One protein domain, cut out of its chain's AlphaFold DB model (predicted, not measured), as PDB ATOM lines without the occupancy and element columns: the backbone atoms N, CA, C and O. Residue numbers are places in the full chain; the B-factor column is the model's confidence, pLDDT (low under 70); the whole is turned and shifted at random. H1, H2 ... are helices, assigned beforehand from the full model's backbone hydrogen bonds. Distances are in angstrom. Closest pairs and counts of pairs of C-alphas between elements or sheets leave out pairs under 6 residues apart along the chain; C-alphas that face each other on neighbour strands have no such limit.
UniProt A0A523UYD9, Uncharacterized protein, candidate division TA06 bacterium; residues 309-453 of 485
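Overview. This is residues 309 to 453 of the 485 residues of an uncharacterized protein of candidate division TA06 bacterium (UniProt A0A523UYD9). Picture a long three-helix bundle, H4, H5 and H6, with a small head near the end where H4 and H6 begin and H5 ends. There H1 meets the last residues of H5, 419 to 422, at a corner, about perpendicular to it, with short H2 next to H1, while H3 and the loop of residues 337 to 355 form the far part of the head, which reaches past the beginning of H4. The printed part has 145 residues with six named helices, H1 to H6 in chain order, and no named strand: the class is all helix. It is only just compact, close to loose, with a radius of gyration of the C-alphas of 17.5 A, and its outline is a rod spanning 58 by 29 by 26 A.

Arrangement. Start at H1, residues 313 to 320: it touches H2, residues 333 to 336, where the closest C-alphas, of Arg 320 and Ala 335, are 5.9 A apart. Further on, residues 346 to 347 pair antiparallel with residues 353 to 354, just before H3, residues 356 to 363. H3 touches no helix; it is close to but not clearly touching H4, residues 371 to 397, with the C-alphas of Glu 356 and Ile 371 closest at 6.6 A. Then comes the bundle, up and down, each helix running against the one before: H4, H5, residues 404 to 422, and H6, residues 431 to 453. H4 and H5 form a helical hairpin at a shallow tilt of 25 degrees, closest at C-alphas Leu 389 and Ser 410, 7.0 A. H5 and H6 form another at 21 degrees, closest at Ala 406 and Ala 448, 4.9 A between C-alphas. H4 and H6 touch and run the same way at a shallow tilt of 16 degrees, with the C-alphas of Ala 385 and Ala 438 closest at 5.6 A. H5 is the hub: with residues 419 to 422 alone it also touches H1, about perpendicular at 87 degrees, closest at C-alphas Ala 314 and Ser 422, 5.8 A. In H1 and H5 every O i to N i+4 pair is within hydrogen-bond range; in H3 it is 3 of 4, in H4 22 of 23, in H6 18 of 19, and H2 is too short for such a pair.

Along the chain. Find C-alpha 313 at (157.561, 193.947, 150.681), where H1 begins. Find C-alpha 371 at (172.455, 195.756, 135.884); from there H4 runs 38.4 A to C-alpha 397. H5 measures 26.9 A, and H6 runs 33.5 A to C-alpha 453 at (186.642, 184.915, 172.633). H1, H2 and H3 are short.

Size, cuts and confidence. The two C-alphas farthest apart, of Glu 364 and Ser 400, are 60.1 A apart. The printed part has no cut; the links H1 to H2 and H2 to H3 are long. Look for pLDDT under 70 at residues 365 to 367 and 452 to 453.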
ATOM      1  N   GLY A 309     154.493 197.691 146.823       73.81
ATOM      2  CA  GLY A 309     155.062 197.305 148.114       73.81
ATOM      3  C   GLY A 309     154.095 196.646 149.101       73.81
ATOM      4  O   GLY A 309     154.567 196.097 150.086       73.81
ATOM      5  N   LYS A 310     152.774 196.643 148.858       73.19
ATOM      6  CA  LYS A 310     151.841 195.837 149.665       73.19
ATOM      7  C   LYS A 310     152.086 194.333 149.484       73.19
ATOM      8  O   LYS A 310     151.946 193.592 150.449       73.19
ATOM      9  N   CYS A 311     152.497 193.902 148.288       73.31
ATOM     10  CA  CYS A 311     152.832 192.502 147.995       73.31
ATOM     11  C   CYS A 311     154.352 192.289 147.924       73.31
ATOM     12  O   CYS A 311     154.887 191.342 148.494       73.31
ATOM     13  N   HIS A 312     155.062 193.210 147.273       83.94
ATOM     14  CA  HIS A 312     156.512 193.179 147.072       83.94
ATOM     15  C   HIS A 312     157.253 193.859 148.230       83.94
ATOM     16  O   HIS A 312     157.934 194.873 148.060       83.94
ATOM     17  N   LEU A 313     157.049 193.340 149.448       86.12
ATOM     18  CA  LEU A 313     157.561 193.947 150.681       86.12
ATOM     19  C   LEU A 313     159.090 194.003 150.699       86.12
ATOM     20  O   LEU A 313     159.662 195.031 151.053       86.12
ATOM     21  N   ALA A 314     159.767 192.920 150.308       91.88
ATOM     22  CA  ALA A 314     161.226 192.875 150.314       91.88
ATOM     23  C   ALA A 314     161.820 193.843 149.280       91.88
ATOM     24  O   ALA A 314     162.772 194.567 149.592       91.88
ATOM     25  N   GLU A 315     161.227 193.902 148.085       91.81
ATOM     26  CA  GLU A 315     161.624 194.837 147.037       91.81
ATOM     27  C   GLU A 315     161.394 196.293 147.463       91.81
ATOM     28  O   GLU A 315     162.296 197.120 147.319       91.81
ATOM     29  N   ASP A 316     160.231 196.620 148.039       90.12
ATOM     30  CA  ASP A 316     159.911 197.979 148.498       90.12
ATOM     31  C   ASP A 316     160.804 198.408 149.668       90.12
ATOM     32  O   ASP A 316     161.391 199.496 149.635       90.12
ATOM     33  N   MET A 317     161.006 197.524 150.653       91.25
ATOM     34  CA  MET A 317     161.923 197.759 151.770       91.25
ATOM     35  C   MET A 317     163.343 198.031 151.276       91.25
ATOM     36  O   MET A 317     163.983 198.977 151.739       91.25
ATOM     37  N   MET A 318     163.849 197.256 150.312       94.88
ATOM     38  CA  MET A 318     165.169 197.503 149.732       94.88
ATOM     39  C   MET A 318     165.196 198.823 148.951       94.88
ATOM     40  O   MET A 318     166.094 199.648 149.158       94.88
ATOM     41  N   TYR A 319     164.214 199.052 148.075       93.25
ATOM     42  CA  TYR A 319     164.134 200.207 147.182       93.25
ATOM     43  C   TYR A 319     164.049 201.539 147.940       93.25
ATOM     44  O   TYR A 319     164.796 202.481 147.633       93.25
ATOM     45  N   ARG A 320     163.203 201.602 148.976       89.75
ATOM     46  CA  ARG A 320     163.050 202.757 149.877       89.75
ATOM     47  C   ARG A 320     164.073 202.782 151.011       89.75
ATOM     48  O   ARG A 320     164.206 203.802 151.684       89.75
ATOM     49  N   GLY A 321     164.830 201.701 151.199       91.62
ATOM     50  CA  GLY A 321     165.890 201.605 152.199       91.62
ATOM     51  C   GLY A 321     165.373 201.597 153.633       91.62
ATOM     52  O   GLY A 321     165.893 202.345 154.467       91.62
ATOM     53  N   LEU A 322     164.335 200.802 153.887       88.25
ATOM     54  CA  LEU A 322     163.650 200.696 155.169       88.25
ATOM     55  C   LEU A 322     164.350 199.701 156.102       88.25
ATOM     56  O   LEU A 322     164.812 198.648 155.662       88.25
ATOM     57  N   ASP A 323     164.402 200.009 157.398       82.00
ATOM     58  CA  ASP A 323     164.754 199.021 158.421       82.00
ATOM     59  C   ASP A 323     163.591 198.052 158.708       82.00
ATOM     60  O   ASP A 323     162.471 198.227 158.232       82.00
ATOM     61  N   GLY A 324     163.831 197.038 159.546       75.25
ATOM     62  CA  GLY A 324     162.796 196.080 159.967       75.25
ATOM     63  C   GLY A 324     161.644 196.678 160.791       75.25
ATOM     64  O   GLY A 324     160.814 195.930 161.294       75.25
ATOM     65  N   ARG A 325     161.608 198.002 160.987       73.50
ATOM     66  CA  ARG A 325     160.514 198.753 161.621       73.50
ATOM     67  C   ARG A 325     159.855 199.744 160.653       73.50
ATOM     68  O   ARG A 325     159.005 200.515 161.085       73.50
ATOM     69  N   GLY A 326     160.249 199.747 159.379       71.25
ATOM     70  CA  GLY A 326     159.705 200.639 158.358       71.25
ATOM     71  C   GLY A 326     160.305 202.049 158.348       71.25
ATOM     72  O   GLY A 326     159.791 202.913 157.640       71.25
ATOM     73  N   HIS A 327     161.380 202.328 159.094       74.81
ATOM     74  CA  HIS A 327     162.038 203.636 159.040       74.81
ATOM     75  C   HIS A 327     162.986 203.725 157.849       74.81
ATOM     76  O   HIS A 327     163.814 202.841 157.640       74.81
ATOM     77  N   VAL A 328     162.939 204.843 157.123       84.00
ATOM     78  CA  VAL A 328     163.880 205.137 156.036       84.00
ATOM     79  C   VAL A 328     165.279 205.374 156.610       84.00
ATOM     80  O   VAL A 328     165.510 206.349 157.325       84.00
ATOM     81  N   VAL A 329     166.226 204.494 156.275       89.69
ATOM     82  CA  VAL A 329     167.633 204.595 156.695       89.69
ATOM     83  C   VAL A 329     168.512 205.066 155.542       89.69
ATOM     84  O   VAL A 329     169.275 206.019 155.692       89.69
ATOM     85  N   VAL A 330     168.427 204.394 154.390       92.81
ATOM     86  CA  VAL A 330     169.244 204.703 153.204       92.81
ATOM     87  C   VAL A 330     168.391 204.544 151.947       92.81
ATOM     88  O   VAL A 330     168.468 203.503 151.291       92.81
ATOM     89  N   PRO A 331     167.572 205.545 151.584       89.69
ATOM     90  CA  PRO A 331     166.741 205.443 150.395       89.69
ATOM     91  C   PRO A 331     167.617 205.329 149.151       89.69
ATOM     92  O   PRO A 331     168.691 205.940 149.068       89.69
ATOM     93  N   SER A 332     167.174 204.544 148.167       93.12
ATOM     94  CA  SER A 332     167.868 204.523 146.884       93.12
ATOM     95  C   SER A 332     167.810 205.920 146.262       93.12
ATOM     96  O   SER A 332     166.873 206.685 146.490       93.12
ATOM     97  N   LYS A 333     168.798 206.276 145.435       90.06
ATOM     98  CA  LYS A 333     168.748 207.555 144.701       90.06
ATOM     99  C   LYS A 333     167.510 207.644 143.802       90.06
ATOM    100  O   LYS A 333     166.946 208.721 143.656       90.06
ATOM    101  N   LYS A 334     167.079 206.501 143.260       88.12
ATOM    102  CA  LYS A 334     165.876 206.371 142.433       88.12
ATOM    103  C   LYS A 334     164.618 206.744 143.224       88.12
ATOM    104  O   LYS A 334     163.876 207.609 142.786       88.12
ATOM    105  N   ALA A 335     164.457 206.198 144.430       82.62
ATOM    106  CA  ALA A 335     163.324 206.505 145.299       82.62
ATOM    107  C   ALA A 335     163.402 207.915 145.915       82.62
ATOM    108  O   ALA A 335     162.432 208.656 145.892       82.62
ATOM    109  N   GLY A 336     164.550 208.290 146.488       79.00
ATOM    110  CA  GLY A 336     164.657 209.473 147.349       79.00
ATOM    111  C   GLY A 336     165.048 210.779 146.655       79.00
ATOM    112  O   GLY A 336     164.812 211.840 147.218       79.00
ATOM    113  N   GLN A 337     165.693 210.728 145.485       84.06
ATOM    114  CA  GLN A 337     166.101 211.939 144.749       84.06
ATOM    115  C   GLN A 337     165.322 212.130 143.455       84.06
ATOM    116  O   GLN A 337     165.137 213.263 143.023       84.06
ATOM    117  N   LEU A 338     164.935 211.026 142.815       77.94
ATOM    118  CA  LEU A 338     164.270 211.035 141.514       77.94
ATOM    119  C   LEU A 338     162.787 210.674 141.609       77.94
ATOM    120  O   LEU A 338     162.106 210.750 140.594       77.94
ATOM    121  N   GLU A 339     162.316 210.272 142.795       78.81
ATOM    122  CA  GLU A 339     160.920 209.902 143.068       78.81
ATOM    123  C   GLU A 339     160.350 208.902 142.046       78.81
ATOM    124  O   GLU A 339     159.166 208.911 141.720       78.81
ATOM    125  N   MET A 340     161.210 208.019 141.531       82.31
ATOM    126  CA  MET A 340     160.825 207.000 140.561       82.31
ATOM    127  C   MET A 340     159.981 205.929 141.248       82.31
ATOM    128  O   MET A 340     160.329 205.464 142.340       82.31
ATOM    129  N   ASP A 341     158.912 205.494 140.589       82.88
ATOM    130  CA  ASP A 341     158.142 204.331 141.021       82.88
ATOM    131  C   ASP A 341     158.644 203.036 140.352       82.88
ATOM    132  O   ASP A 341     159.527 203.053 139.489       82.88
ATOM    133  N   CYS A 342     158.098 201.892 140.773       85.44
ATOM    134  CA  CYS A 342     158.490 200.577 140.262       85.44
ATOM    135  C   CYS A 342     158.281 200.453 138.741       85.44
ATOM    136  O   CYS A 342     159.064 199.785 138.069       85.44
ATOM    137  N   THR A 343     157.259 201.120 138.194       83.50
ATOM    138  CA  THR A 343     156.874 201.007 136.777       83.50
ATOM    139  C   THR A 343     157.819 201.734 135.836       83.50
ATOM    140  O   THR A 343     157.833 201.452 134.645       83.50
ATOM    141  N   VAL A 344     158.679 202.614 136.357       83.12
ATOM    142  CA  VAL A 344     159.753 203.229 135.564       83.12
ATOM    143  C   VAL A 344     160.758 202.177 135.086       83.12
ATOM    144  O   VAL A 344     161.304 202.297 133.992       83.12
ATOM    145  N   CYS A 345     161.004 201.128 135.878       87.75
ATOM    146  CA  CYS A 345     161.931 200.057 135.506       87.75
ATOM    147  C   CYS A 345     161.216 198.774 135.071       87.75
ATOM    148  O   CYS A 345     161.699 198.102 134.170       87.75
ATOM    149  N   HIS A 346     160.092 198.429 135.695       87.81
ATOM    150  CA  HIS A 346     159.337 197.216 135.386       87.81
ATOM    151  C   HIS A 346     158.292 197.506 134.307       87.81
ATOM    152  O   HIS A 346     157.176 197.923 134.618       87.81
ATOM    153  N   GLN A 347     158.688 197.312 133.047       82.19
ATOM    154  CA  GLN A 347     157.887 197.664 131.873       82.19
ATOM    155  C   GLN A 347     156.977 196.508 131.428       82.19
ATOM    156  O   GLN A 347     157.387 195.347 131.431       82.19
ATOM    157  N   GLU A 348     155.741 196.826 131.039       77.38
ATOM    158  CA  GLU A 348     154.716 195.845 130.641       77.38
ATOM    159  C   GLU A 348     155.111 195.060 129.379       77.38
ATOM    160  O   GLU A 348     154.912 193.851 129.312       77.38
ATOM    161  N   ASP A 349     155.733 195.722 128.403       80.50
ATOM    162  CA  ASP A 349     156.210 195.114 127.154       80.50
ATOM    163  C   ASP A 349     157.403 194.162 127.346       80.50
ATOM    164  O   ASP A 349     157.745 193.405 126.436       80.50
ATOM    165  N   ALA A 350     157.992 194.162 128.542       78.38
ATOM    166  CA  ALA A 350     159.045 193.255 128.975       78.38
ATOM    167  C   ALA A 350     158.563 192.265 130.056       78.38
ATOM    168  O   ALA A 350     159.368 191.825 130.877       78.38
ATOM    169  N   ASP A 351     157.265 191.937 130.097       79.56
ATOM    170  CA  ASP A 351     156.655 191.056 131.110       79.56
ATOM    171  C   ASP A 351     156.951 191.516 132.555       79.56
ATOM    172  O   ASP A 351     157.205 190.710 133.452       79.56
ATOM    173  N   TYR A 352     156.962 192.834 132.785       81.44
ATOM    174  CA  TYR A 352     157.332 193.459 134.061       81.44
ATOM    175  C   TYR A 352     158.752 193.137 134.535       81.44
ATOM    176  O   TYR A 352     159.055 193.239 135.726       81.44
ATOM    177  N   LEU A 353     159.662 192.787 133.629       82.31
ATOM    178  CA  LEU A 353     161.077 192.633 133.940       82.31
ATOM    179  C   LEU A 353     161.812 193.960 133.743       82.31
ATOM    180  O   LEU A 353     161.592 194.682 132.773       82.31
ATOM    181  N   ALA A 354     162.728 194.264 134.661       86.69
ATOM    182  CA  ALA A 354     163.670 195.359 134.475       86.69
ATOM    183  C   ALA A 354     164.791 194.919 133.523       86.69
ATOM    184  O   ALA A 354     165.501 193.948 133.804       86.69
ATOM    185  N   THR A 355     164.965 195.642 132.418       87.69
ATOM    186  CA  THR A 355     166.002 195.378 131.411       87.69
ATOM    187  C   THR A 355     167.027 196.513 131.372       87.69
ATOM    188  O   THR A 355     166.849 197.573 131.979       87.69
ATOM    189  N   GLU A 356     168.135 196.309 130.655       86.06
ATOM    190  CA  GLU A 356     169.087 197.400 130.391       86.06
ATOM    191  C   GLU A 356     168.420 198.537 129.598       86.06
ATOM    192  O   GLU A 356     168.680 199.712 129.852       86.06
ATOM    193  N   GLU A 357     167.480 198.205 128.708       83.94
ATOM    194  CA  GLU A 357     166.731 199.178 127.905       83.94
ATOM    195  C   GLU A 357     165.863 200.095 128.783       83.94
ATOM    196  O   GLU A 357     165.766 201.294 128.514       83.94
ATOM    197  N   SER A 358     165.321 199.585 129.900       84.25
ATOM    198  CA  SER A 358     164.598 200.399 130.889       84.25
ATOM    199  C   SER A 358     165.470 201.523 131.468       84.25
ATOM    200  O   SER A 358     164.966 202.577 131.853       84.25
ATOM    201  N   CYS A 359     166.791 201.326 131.530       83.44
ATOM    202  CA  CYS A 359     167.731 202.343 131.999       83.44
ATOM    203  C   CYS A 359     168.021 203.389 130.910       83.44
ATOM    204  O   CYS A 359     168.184 204.578 131.213       83.44
ATOM    205  N   ASP A 360     168.055 202.971 129.643       82.88
ATOM    206  CA  ASP A 360     168.379 203.831 128.503       82.88
ATOM    207  C   ASP A 360     167.330 204.920 128.247       82.88
ATOM    208  O   ASP A 360     167.689 205.995 127.761       82.88
ATOM    209  N   MET A 361     166.083 204.711 128.686       77.44
ATOM    210  CA  MET A 361     165.020 205.727 128.660       77.44
ATOM    211  C   MET A 361     165.413 207.045 129.346       77.44
ATOM    212  O   MET A 361     164.968 208.113 128.934       77.44
ATOM    213  N   CYS A 362     166.234 206.984 130.398       80.62
ATOM    214  CA  CYS A 362     166.717 208.168 131.117       80.62
ATOM    215  C   CYS A 362     168.217 208.422 130.914       80.62
ATOM    216  O   CYS A 362     168.686 209.551 131.091       80.62
ATOM    217  N   HIS A 363     168.990 207.382 130.593       82.00
ATOM    218  CA  HIS A 363     170.446 207.467 130.521       82.00
ATOM    219  C   HIS A 363     171.004 207.686 129.106       82.00
ATOM    220  O   HIS A 363     172.189 208.001 129.018       82.00
ATOM    221  N   GLU A 364     170.195 207.625 128.036       73.12
ATOM    222  CA  GLU A 364     170.577 207.947 126.642       73.12
ATOM    223  C   GLU A 364     171.933 207.328 126.213       73.12
ATOM    224  O   GLU A 364     172.771 207.986 125.590       73.12
ATOM    225  N   GLY A 365     172.219 206.080 126.608       64.38
ATOM    226  CA  GLY A 365     173.484 205.405 126.288       64.38
ATOM    227  C   GLY A 365     174.727 205.934 127.031       64.38
ATOM    228  O   GLY A 365     175.866 205.666 126.627       64.38
ATOM    229  N   LYS A 366     174.562 206.698 128.120       63.03
ATOM    230  CA  LYS A 366     175.675 207.119 128.991       63.03
ATOM    231  C   LYS A 366     176.299 205.908 129.693       63.03
ATOM    232  O   LYS A 366     175.620 205.118 130.336       63.03
ATOM    233  N   LYS A 367     177.635 205.819 129.642       58.19
ATOM    234  CA  LYS A 367     178.425 204.752 130.282       58.19
ATOM    235  C   LYS A 367     178.333 204.824 131.812       58.19
ATOM    236  O   LYS A 367     178.981 205.664 132.436       58.19
ATOM    237  N   GLY A 368     177.549 203.922 132.396       70.31
ATOM    238  CA  GLY A 368     177.475 203.632 133.829       70.31
ATOM    239  C   GLY A 368     177.764 202.156 134.116       70.31
ATOM    240  O   GLY A 368     178.207 201.427 133.233       70.31
ATOM    241  N   ARG A 369     177.532 201.722 135.361       79.12
ATOM    242  CA  ARG A 369     177.489 200.288 135.693       79.12
ATOM    243  C   ARG A 369     176.185 199.705 135.156       79.12
ATOM    244  O   ARG A 369     175.141 200.300 135.414       79.12
ATOM    245  N   THR A 370     176.265 198.569 134.476       87.50
ATOM    246  CA  THR A 370     175.094 197.816 134.005       87.50
ATOM    247  C   THR A 370     174.354 197.155 135.174       87.50
ATOM    248  O   THR A 370     174.870 197.097 136.300       87.50
ATOM    249  N   ILE A 371     173.153 196.625 134.926       89.62
ATOM    250  CA  ILE A 371     172.455 195.756 135.884       89.62
ATOM    251  C   ILE A 371     173.385 194.602 136.263       89.62
ATOM    252  O   ILE A 371     173.634 194.378 137.450       89.62
ATOM    253  N   GLU A 372     173.987 193.937 135.276       91.38
ATOM    254  CA  GLU A 372     174.912 192.821 135.501       91.38
ATOM    255  C   GLU A 372     176.102 193.212 136.398       91.38
ATOM    256  O   GLU A 372     176.426 192.499 137.355       91.38
ATOM    257  N   ASP A 373     176.712 194.381 136.175       91.94
ATOM    258  CA  ASP A 373     177.810 194.884 137.007       91.94
ATOM    259  C   ASP A 373     177.393 195.038 138.472       91.94
ATOM    260  O   ASP A 373     178.184 194.774 139.390       91.94
ATOM    261  N   VAL A 374     176.178 195.541 138.714       93.56
ATOM    262  CA  VAL A 374     175.610 195.718 140.058       93.56
ATOM    263  C   VAL A 374     175.385 194.366 140.719       93.56
ATOM    264  O   VAL A 374     175.876 194.161 141.836       93.56
ATOM    265  N   GLN A 375     174.750 193.436 140.008       95.38
ATOM    266  CA  GLN A 375     174.456 192.097 140.507       95.38
ATOM    267  C   GLN A 375     175.740 191.329 140.846       95.38
ATOM    268  O   GLN A 375     175.882 190.809 141.951       95.38
ATOM    269  N   LEU A 376     176.754 191.349 139.978       96.00
ATOM    270  CA  LEU A 376     178.036 190.688 140.248       96.00
ATOM    271  C   LEU A 376     178.726 191.224 141.513       96.00
ATOM    272  O   LEU A 376     179.286 190.451 142.298       96.00
ATOM    273  N   ASP A 377     178.699 192.540 141.749       95.56
ATOM    274  CA  ASP A 377     179.263 193.104 142.981       95.56
ATOM    275  C   ASP A 377     178.452 192.728 144.222       95.56
ATOM    276  O   ASP A 377     179.037 192.408 145.262       95.56
ATOM    277  N   PHE A 378     177.127 192.722 144.103       97.19
ATOM    278  CA  PHE A 378     176.225 192.268 145.150       97.19
ATOM    279  C   PHE A 378     176.504 190.808 145.526       97.19
ATOM    280  O   PHE A 378     176.779 190.532 146.695       97.19
ATOM    281  N   GLN A 379     176.552 189.891 144.553       97.00
ATOM    282  CA  GLN A 379     176.836 188.471 144.790       97.00
ATOM    283  C   GLN A 379     178.162 188.281 145.544       97.00
ATOM    284  O   GLN A 379     178.213 187.555 146.539       97.00
ATOM    285  N   ARG A 380     179.232 188.982 145.137       96.75
ATOM    286  CA  ARG A 380     180.538 188.912 145.826       96.75
ATOM    287  C   ARG A 380     180.463 189.354 147.288       96.75
ATOM    288  O   ARG A 380     181.211 188.839 148.122       96.75
ATOM    289  N   ARG A 381     179.620 190.338 147.612       96.31
ATOM    290  CA  ARG A 381     179.423 190.821 148.989       96.31
ATOM    291  C   ARG A 381     178.540 189.874 149.790       96.31
ATOM    292  O   ARG A 381     178.876 189.599 150.941       96.31
ATOM    293  N   LEU A 382     177.473 189.365 149.178       96.44
ATOM    294  CA  LEU A 382     176.532 188.436 149.794       96.44
ATOM    295  C   LEU A 382     177.240 187.151 150.230       96.44
ATOM    296  O   LEU A 382     177.121 186.771 151.389       96.44
ATOM    297  N   VAL A 383     178.054 186.543 149.357       96.75
ATOM    298  CA  VAL A 383     178.839 185.339 149.693       96.75
ATOM    299  C   VAL A 383     179.723 185.585 150.917       96.75
ATOM    300  O   VAL A 383     179.638 184.855 151.897       96.75
ATOM    301  N   LYS A 384     180.481 186.690 150.941       96.38
ATOM    302  CA  LYS A 384     181.335 187.038 152.092       96.38
ATOM    303  C   LYS A 384     180.550 187.251 153.390       96.38
ATOM    304  O   LYS A 384     181.080 186.998 154.469       96.38
ATOM    305  N   ALA A 385     179.334 187.788 153.306       95.81
ATOM    306  CA  ALA A 385     178.473 187.997 154.464       95.81
ATOM    307  C   ALA A 385     177.886 186.668 154.976       95.81
ATOM    308  O   ALA A 385     177.911 186.424 156.184       95.81
ATOM    309  N   LYS A 386     177.455 185.787 154.064       96.62
ATOM    310  CA  LYS A 386     176.993 184.427 154.375       96.62
ATOM    311  C   LYS A 386     178.090 183.591 155.025       96.62
ATOM    312  O   LYS A 386     177.869 183.060 156.111       96.62
ATOM    313  N   ASP A 387     179.281 183.553 154.430       95.81
ATOM    314  CA  ASP A 387     180.427 182.802 154.959       95.81
ATOM    315  C   ASP A 387     180.772 183.248 156.386       95.81
ATOM    316  O   ASP A 387     180.974 182.426 157.281       95.81
ATOM    317  N   ALA A 388     180.765 184.563 156.632       93.88
ATOM    318  CA  ALA A 388     181.025 185.118 157.954       93.88
ATOM    319  C   ALA A 388     179.988 184.657 158.998       93.88
ATOM    320  O   ALA A 388     180.366 184.336 160.131       93.88
ATOM    321  N   LEU A 389     178.701 184.619 158.630       94.50
ATOM    322  CA  LEU A 389     177.629 184.165 159.517       94.50
ATOM    323  C   LEU A 389     177.686 182.652 159.762       94.50
ATOM    324  O   LEU A 389     177.503 182.221 160.900       94.50
ATOM    325  N   VAL A 390     177.978 181.852 158.735       94.31
ATOM    326  CA  VAL A 390     178.158 180.396 158.869       94.31
ATOM    327  C   VAL A 390     179.303 180.085 159.831       94.31
ATOM    328  O   VAL A 390     179.125 179.309 160.768       94.31
ATOM    329  N   GLU A 391     180.451 180.748 159.678       90.38
ATOM    330  CA  GLU A 391     181.592 180.571 160.583       90.38
ATOM    331  C   GLU A 391     181.237 180.964 162.031       90.38
ATOM    332  O   GLU A 391     181.619 180.272 162.978       90.38
ATOM    333  N   LEU A 392     180.451 182.033 162.226       90.25
ATOM    334  CA  LEU A 392     179.950 182.400 163.553       90.25
ATOM    335  C   LEU A 392     179.044 181.310 164.137       90.25
ATOM    336  O   LEU A 392     179.256 180.907 165.280       90.25
ATOM    337  N   ARG A 393     178.056 180.832 163.376       91.50
ATOM    338  CA  ARG A 393     177.105 179.805 163.828       91.50
ATOM    339  C   ARG A 393     177.812 178.506 164.203       91.50
ATOM    340  O   ARG A 393     177.537 177.976 165.277       91.50
ATOM    341  N   ASN A 394     178.790 178.068 163.410       90.00
ATOM    342  CA  ASN A 394     179.621 176.905 163.738       90.00
ATOM    343  C   ASN A 394     180.363 177.110 165.070       90.00
ATOM    344  O   ASN A 394     180.276 176.270 165.962       90.00
ATOM    345  N   SER A 395     180.991 178.278 165.270       87.31
ATOM    346  CA  SER A 395     181.701 178.589 166.523       87.31
ATOM    347  C   SER A 395     180.794 178.665 167.764       87.31
ATOM    348  O   SER A 395     181.253 178.465 168.891       87.31
ATOM    349  N   LEU A 396     179.510 178.985 167.575       88.38
ATOM    350  CA  LEU A 396     178.507 179.002 168.640       88.38
ATOM    351  C   LEU A 396     177.982 177.595 168.942       88.38
ATOM    352  O   LEU A 396     177.771 177.288 170.113       88.38
ATOM    353  N   ALA A 397     177.815 176.750 167.920       87.00
ATOM    354  CA  ALA A 397     177.333 175.374 168.048       87.00
ATOM    355  C   ALA A 397     178.321 174.455 168.786       87.00
ATOM    356  O   ALA A 397     177.907 173.576 169.535       87.00
ATOM    357  N   GLU A 398     179.629 174.692 168.646       86.69
ATOM    358  CA  GLU A 398     180.673 173.952 169.374       86.69
ATOM    359  C   GLU A 398     180.678 174.224 170.892       86.69
ATOM    360  O   GLU A 398     181.394 173.568 171.653       86.69
ATOM    361  N   ARG A 399     179.892 175.197 171.374       81.19
ATOM    362  CA  ARG A 399     179.845 175.577 172.789       81.19
ATOM    363  C   ARG A 399     178.655 174.955 173.495       81.19
ATOM    364  O   ARG A 399     177.513 175.119 173.092       81.19
ATOM    365  N   SER A 400     178.917 174.382 174.665       77.31
ATOM    366  CA  SER A 400     177.877 173.849 175.553       77.31
ATOM    367  C   SER A 400     176.931 174.922 176.114       77.31
ATOM    368  O   SER A 400     175.781 174.620 176.419       77.31
ATOM    369  N   LYS A 401     177.392 176.177 176.252       84.06
ATOM    370  CA  LYS A 401     176.568 177.348 176.610       84.06
ATOM    371  C   LYS A 401     176.973 178.581 175.785       84.06
ATOM    372  O   LYS A 401     177.877 179.314 176.202       84.06
ATOM    373  N   PRO A 402     176.352 178.820 174.617       82.06
ATOM    374  CA  PRO A 402     176.612 180.010 173.811       82.06
ATOM    375  C   PRO A 402     176.125 181.291 174.508       82.06
ATOM    376  O   PRO A 402     175.181 181.285 175.296       82.06
ATOM    377  N   SER A 403     176.798 182.412 174.234       86.00
ATOM    378  CA  SER A 403     176.443 183.715 174.809       86.00
ATOM    379  C   SER A 403     175.090 184.194 174.264       86.00
ATOM    380  O   SER A 403     174.976 184.331 173.043       86.00
ATOM    381  N   PRO A 404     174.103 184.548 175.116       88.56
ATOM    382  CA  PRO A 404     172.814 185.082 174.663       88.56
ATOM    383  C   PRO A 404     172.958 186.315 173.766       88.56
ATOM    384  O   PRO A 404     172.246 186.467 172.780       88.56
ATOM    385  N   LYS A 405     173.946 187.172 174.056       88.94
ATOM    386  CA  LYS A 405     174.261 188.341 173.226       88.94
ATOM    387  C   LYS A 405     174.759 187.939 171.835       88.94
ATOM    388  O   LYS A 405     174.435 188.604 170.862       88.94
ATOM    389  N   ALA A 406     175.568 186.884 171.737       88.62
ATOM    390  CA  ALA A 406     176.085 186.417 170.452       88.62
ATOM    391  C   ALA A 406     174.999 185.730 169.608       88.62
ATOM    392  O   ALA A 406     175.017 185.888 168.391       88.62
ATOM    393  N   LEU A 407     174.045 185.040 170.248       90.06
ATOM    394  CA  LEU A 407     172.853 184.497 169.587       90.06
ATOM    395  C   LEU A 407     171.985 185.620 169.008       90.06
ATOM    396  O   LEU A 407     171.749 185.634 167.809       90.06
ATOM    397  N   LEU A 408     171.655 186.639 169.810       90.75
ATOM    398  CA  LEU A 408     170.868 187.785 169.338       90.75
ATOM    399  C   LEU A 408     171.535 188.515 168.155       90.75
ATOM    400  O   LEU A 408     170.871 188.939 167.214       90.75
ATOM    401  N   ILE A 409     172.867 188.651 168.184       89.94
ATOM    402  CA  ILE A 409     173.629 189.236 167.070       89.94
ATOM    403  C   ILE A 409     173.586 188.334 165.824       89.94
ATOM    404  O   ILE A 409     173.507 188.849 164.710       89.94
ATOM    405  N   SER A 410     173.645 187.010 165.997       91.75
ATOM    406  CA  SER A 410     173.491 186.045 164.901       91.75
ATOM    407  C   SER A 410     172.110 186.169 164.252       91.75
ATOM    408  O   SER A 410     172.024 186.211 163.026       91.75
ATOM    409  N   ASP A 411     171.046 186.299 165.041       91.44
ATOM    410  CA  ASP A 411     169.679 186.434 164.525       91.44
ATOM    411  C   ASP A 411     169.504 187.749 163.751       91.44
ATOM    412  O   ASP A 411     169.035 187.743 162.614       91.44
ATOM    413  N   ALA A 412     170.011 188.867 164.283       90.31
ATOM    414  CA  ALA A 412     169.999 190.154 163.579       90.31
ATOM    415  C   ALA A 412     170.785 190.124 162.250       90.31
ATOM    416  O   ALA A 412     170.367 190.709 161.246       90.31
ATOM    417  N   ALA A 413     171.924 189.423 162.223       93.44
ATOM    418  CA  ALA A 413     172.691 189.207 161.000       93.44
ATOM    419  C   ALA A 413     171.938 188.317 159.992       93.44
ATOM    420  O   ALA A 413     172.074 188.515 158.787       93.44
ATOM    421  N   SER A 414     171.131 187.374 160.482       93.94
ATOM    422  CA  SER A 414     170.303 186.487 159.658       93.94
ATOM    423  C   SER A 414     169.189 187.263 158.964       93.94
ATOM    424  O   SER A 414     169.090 187.192 157.746       93.94
ATOM    425  N   ALA A 415     168.450 188.090 159.707       91.00
ATOM    426  CA  ALA A 415     167.394 188.939 159.150       91.00
ATOM    427  C   ALA A 415     167.927 189.906 158.074       91.00
ATOM    428  O   ALA A 415     167.292 190.142 157.051       91.00
ATOM    429  N   SER A 416     169.143 190.436 158.265       92.06
ATOM    430  CA  SER A 416     169.784 191.298 157.260       92.06
ATOM    431  C   SER A 416     170.123 190.545 155.966       92.06
ATOM    432  O   SER A 416     170.059 191.132 154.889       92.06
ATOM    433  N   LEU A 417     170.521 189.269 156.056       94.12
ATOM    434  CA  LEU A 417     170.761 188.428 154.878       94.12
ATOM    435  C   LEU A 417     169.454 188.036 154.194       94.12
ATOM    436  O   LEU A 417     169.388 188.089 152.974       94.12
ATOM    437  N   GLU A 418     168.426 187.710 154.969       93.81
ATOM    438  CA  GLU A 418     167.107 187.354 154.451       93.81
ATOM    439  C   GLU A 418     166.517 188.470 153.587       93.81
ATOM    440  O   GLU A 418     166.080 188.197 152.473       93.81
ATOM    441  N   LEU A 419     166.607 189.733 154.020       92.62
ATOM    442  CA  LEU A 419     166.186 190.871 153.197       92.62
ATOM    443  C   LEU A 419     167.014 190.997 151.905       92.62
ATOM    444  O   LEU A 419     166.459 191.243 150.838       92.62
ATOM    445  N   LEU A 420     168.340 190.811 151.979       95.19
ATOM    446  CA  LEU A 420     169.206 190.842 150.792       95.19
ATOM    447  C   LEU A 420     168.837 189.742 149.787       95.19
ATOM    448  O   LEU A 420     168.943 189.956 148.584       95.19
ATOM    449  N   GLU A 421     168.452 188.563 150.269       95.00
ATOM    450  CA  GLU A 421     168.092 187.422 149.426       95.00
ATOM    451  C   GLU A 421     166.676 187.536 148.858       95.00
ATOM    452  O   GLU A 421     166.476 187.234 147.683       95.00
ATOM    453  N   SER A 422     165.727 188.009 149.669       93.81
ATOM    454  CA  SER A 422     164.304 188.095 149.316       93.81
ATOM    455  C   SER A 422     163.998 189.228 148.338       93.81
ATOM    456  O   SER A 422     163.056 189.115 147.570       93.81
ATOM    457  N   ASP A 423     164.816 190.287 148.313       93.81
ATOM    458  CA  ASP A 423     164.682 191.406 147.367       93.81
ATOM    459  C   ASP A 423     164.743 190.977 145.887       93.81
ATOM    460  O   ASP A 423     164.235 191.682 145.024       93.81
ATOM    461  N   GLY A 424     165.403 189.863 145.551       91.75
ATOM    462  CA  GLY A 424     165.435 189.312 144.185       91.75
ATOM    463  C   GLY A 424     166.207 190.137 143.135       91.75
ATOM    464  O   GLY A 424     166.800 189.558 142.222       91.75
ATOM    465  N   SER A 425     166.316 191.461 143.294       93.69
ATOM    466  CA  SER A 425     166.981 192.382 142.358       93.69
ATOM    467  C   SER A 425     168.499 192.228 142.334       93.69
ATOM    468  O   SER A 425     169.176 192.758 141.449       93.69
ATOM    469  N   LYS A 426     169.049 191.515 143.328       95.50
ATOM    470  CA  LYS A 426     170.491 191.347 143.555       95.50
ATOM    471  C   LYS A 426     171.185 192.710 143.675       95.50
ATOM    472  O   LYS A 426     172.225 192.964 143.071       95.50
ATOM    473  N   GLY A 427     170.586 193.599 144.468       94.25
ATOM    474  CA  GLY A 427     171.137 194.909 144.813       94.25
ATOM    475  C   GLY A 427     170.832 196.029 143.819       94.25
ATOM    476  O   GLY A 427     171.242 197.161 144.069       94.25
ATOM    477  N   VAL A 428     170.111 195.766 142.727       95.31
ATOM    478  CA  VAL A 428     169.757 196.779 141.719       95.31
ATOM    479  C   VAL A 428     168.764 197.791 142.279       95.31
ATOM    480  O   VAL A 428     168.940 198.991 142.048       95.31
ATOM    481  N   HIS A 429     167.785 197.360 143.082       94.69
ATOM    482  CA  HIS A 429     166.837 198.266 143.737       94.69
ATOM    483  C   HIS A 429     167.566 199.324 144.572       94.69
ATOM    484  O   HIS A 429     167.304 200.521 144.421       94.69
ATOM    485  N   ASN A 430     168.572 198.915 145.353       95.81
ATOM    486  CA  ASN A 430     169.369 199.834 146.162       95.81
ATOM    487  C   ASN A 430     170.828 199.364 146.364       95.81
ATOM    488  O   ASN A 430     171.149 198.671 147.340       95.81
ATOM    489  N   PRO A 431     171.754 199.768 145.471       95.00
ATOM    490  CA  PRO A 431     173.146 199.313 145.522       95.00
ATOM    491  C   PRO A 431     173.905 199.763 146.778       95.00
ATOM    492  O   PRO A 431     174.778 199.051 147.275       95.00
ATOM    493  N   GLU A 432     173.587 200.947 147.310       94.56
ATOM    494  CA  GLU A 432     174.255 201.478 148.502       94.56
ATOM    495  C   GLU A 432     173.745 200.801 149.774       94.56
ATOM    496  O   GLU A 432     174.548 200.380 150.612       94.56
ATOM    497  N   TYR A 433     172.426 200.631 149.901       95.75
ATOM    498  CA  TYR A 433     171.852 199.983 151.074       95.75
ATOM    499  C   TYR A 433     172.208 198.498 151.144       95.75
ATOM    500  O   TYR A 433     172.656 198.025 152.188       95.75
ATOM    501  N   SER A 434     172.149 197.780 150.017       96.06
ATOM    502  CA  SER A 434     172.561 196.372 149.964       96.06
ATOM    503  C   SER A 434     174.031 196.174 150.372       96.06
ATOM    504  O   SER A 434     174.370 195.273 151.147       96.06
ATOM    505  N   LYS A 435     174.924 197.073 149.938       95.62
ATOM    506  CA  LYS A 435     176.332 197.105 150.364       95.62
ATOM    507  C   LYS A 435     176.490 197.388 151.859       95.62
ATOM    508  O   LYS A 435     177.380 196.799 152.493       95.62
ATOM    509  N   LEU A 436     175.684 198.296 152.408       94.62
ATOM    510  CA  LEU A 436     175.692 198.638 153.826       94.62
ATOM    511  C   LEU A 436     175.215 197.454 154.674       94.62
ATOM    512  O   LEU A 436     175.936 197.066 155.588       94.62
ATOM    513  N   LEU A 437     174.104 196.809 154.313       94.25
ATOM    514  CA  LEU A 437     173.588 195.607 154.979       94.25
ATOM    515  C   LEU A 437     174.603 194.456 154.961       94.25
ATOM    516  O   LEU A 437     174.937 193.905 156.009       94.25
ATOM    517  N   ALA A 438     175.196 194.147 153.803       95.69
ATOM    518  CA  ALA A 438     176.215 193.098 153.709       95.69
ATOM    519  C   ALA A 438     177.481 193.420 154.531       95.69
ATOM    520  O   ALA A 438     178.200 192.529 154.994       95.69
ATOM    521  N   SER A 439     177.799 194.703 154.721       94.81
ATOM    522  CA  SER A 439     178.903 195.126 155.593       94.81
ATOM    523  C   SER A 439     178.516 195.059 157.068       94.81
ATOM    524  O   SER A 439     179.293 194.537 157.865       94.81
ATOM    525  N   HIS A 440     177.293 195.468 157.399       92.56
ATOM    526  CA  HIS A 440     176.717 195.392 158.732       92.56
ATOM    527  C   HIS A 440     176.696 193.951 159.254       92.56
ATOM    528  O   HIS A 440     177.176 193.710 160.357       92.56
ATOM    529  N   VAL A 441     176.288 192.972 158.437       93.88
ATOM    530  CA  VAL A 441     176.362 191.535 158.776       93.88
ATOM    531  C   VAL A 441     177.775 191.131 159.201       93.88
ATOM    532  O   VAL A 441     177.970 190.498 160.239       93.88
ATOM    533  N   ARG A 442     178.798 191.536 158.440       94.25
ATOM    534  CA  ARG A 442     180.195 191.204 158.762       94.25
ATOM    535  C   ARG A 442     180.668 191.885 160.047       94.25
ATOM    536  O   ARG A 442     181.447 191.294 160.795       94.25
ATOM    537  N   ASP A 443     180.218 193.103 160.325       92.81
ATOM    538  CA  ASP A 443     180.595 193.836 161.538       92.81
ATOM    539  C   ASP A 443     179.868 193.319 162.790       92.81
ATOM    540  O   ASP A 443     180.485 193.196 163.857       92.81
ATOM    541  N   LEU A 444     178.609 192.897 162.647       90.38
ATOM    542  CA  LEU A 444     177.873 192.125 163.649       90.38
ATOM    543  C   LEU A 444     178.625 190.834 163.982       90.38
ATOM    544  O   LEU A 444     178.944 190.588 165.148       90.38
ATOM    545  N   VAL A 445     179.027 190.065 162.967       90.62
ATOM    546  CA  VAL A 445     179.805 188.831 163.155       90.62
ATOM    547  C   VAL A 445     181.116 189.087 163.904       90.62
ATOM    548  O   VAL A 445     181.419 188.383 164.871       90.62
ATOM    549  N   LYS A 446     181.892 190.112 163.529       90.44
ATOM    550  CA  LYS A 446     183.129 190.477 164.251       90.44
ATOM    551  C   LYS A 446     182.855 190.816 165.719       90.44
ATOM    552  O   LYS A 446     183.630 190.439 166.600       90.44
ATOM    553  N   THR A 447     181.759 191.520 165.993       87.69
ATOM    554  CA  THR A 447     181.348 191.906 167.351       87.69
ATOM    555  C   THR A 447     180.934 190.688 168.180       87.69
ATOM    556  O   THR A 447     181.329 190.561 169.345       87.69
ATOM    557  N   ALA A 448     180.208 189.747 167.574       87.06
ATOM    558  CA  ALA A 448     179.862 188.480 168.204       87.06
ATOM    559  C   ALA A 448     181.116 187.652 168.521       87.06
ATOM    560  O   ALA A 448     181.261 187.197 169.654       87.06
ATOM    561  N   ARG A 449     182.087 187.551 167.599       84.50
ATOM    562  CA  ARG A 449     183.350 186.817 167.831       84.50
ATOM    563  C   ARG A 449     184.141 187.336 169.029       84.50
ATOM    564  O   ARG A 449     184.652 186.535 169.805       84.50
ATOM    565  N   LYS A 450     184.187 188.655 169.250       81.94
ATOM    566  CA  LYS A 450     184.807 189.230 170.464       81.94
ATOM    567  C   LYS A 450     184.107 188.767 171.745       81.94
ATOM    568  O   LYS A 450     184.760 188.518 172.752       81.94
ATOM    569  N   SER A 451     182.787 188.612 171.692       71.44
ATOM    570  CA  SER A 451     181.975 188.110 172.810       71.44
ATOM    571  C   SER A 451     182.119 186.594 173.014       71.44
ATOM    572  O   SER A 451     181.875 186.098 174.109       71.44
ATOM    573  N   VAL A 452     182.528 185.868 171.970       67.69
ATOM    574  CA  VAL A 452     182.843 184.432 171.985       67.69
ATOM    575  C   VAL A 452     184.265 184.187 172.528       67.69
ATOM    576  O   VAL A 452     184.483 183.237 173.275       67.69
ATOM    577  N   GLN A 453     185.235 185.052 172.215       64.06
ATOM    578  CA  GLN A 453     186.642 184.915 172.633       64.06
ATOM    579  C   GLN A 453     186.955 185.446 174.046       64.06
ATOM    580  O   GLN A 453     188.026 185.155 174.574       64.06
TER     581      GLN A 453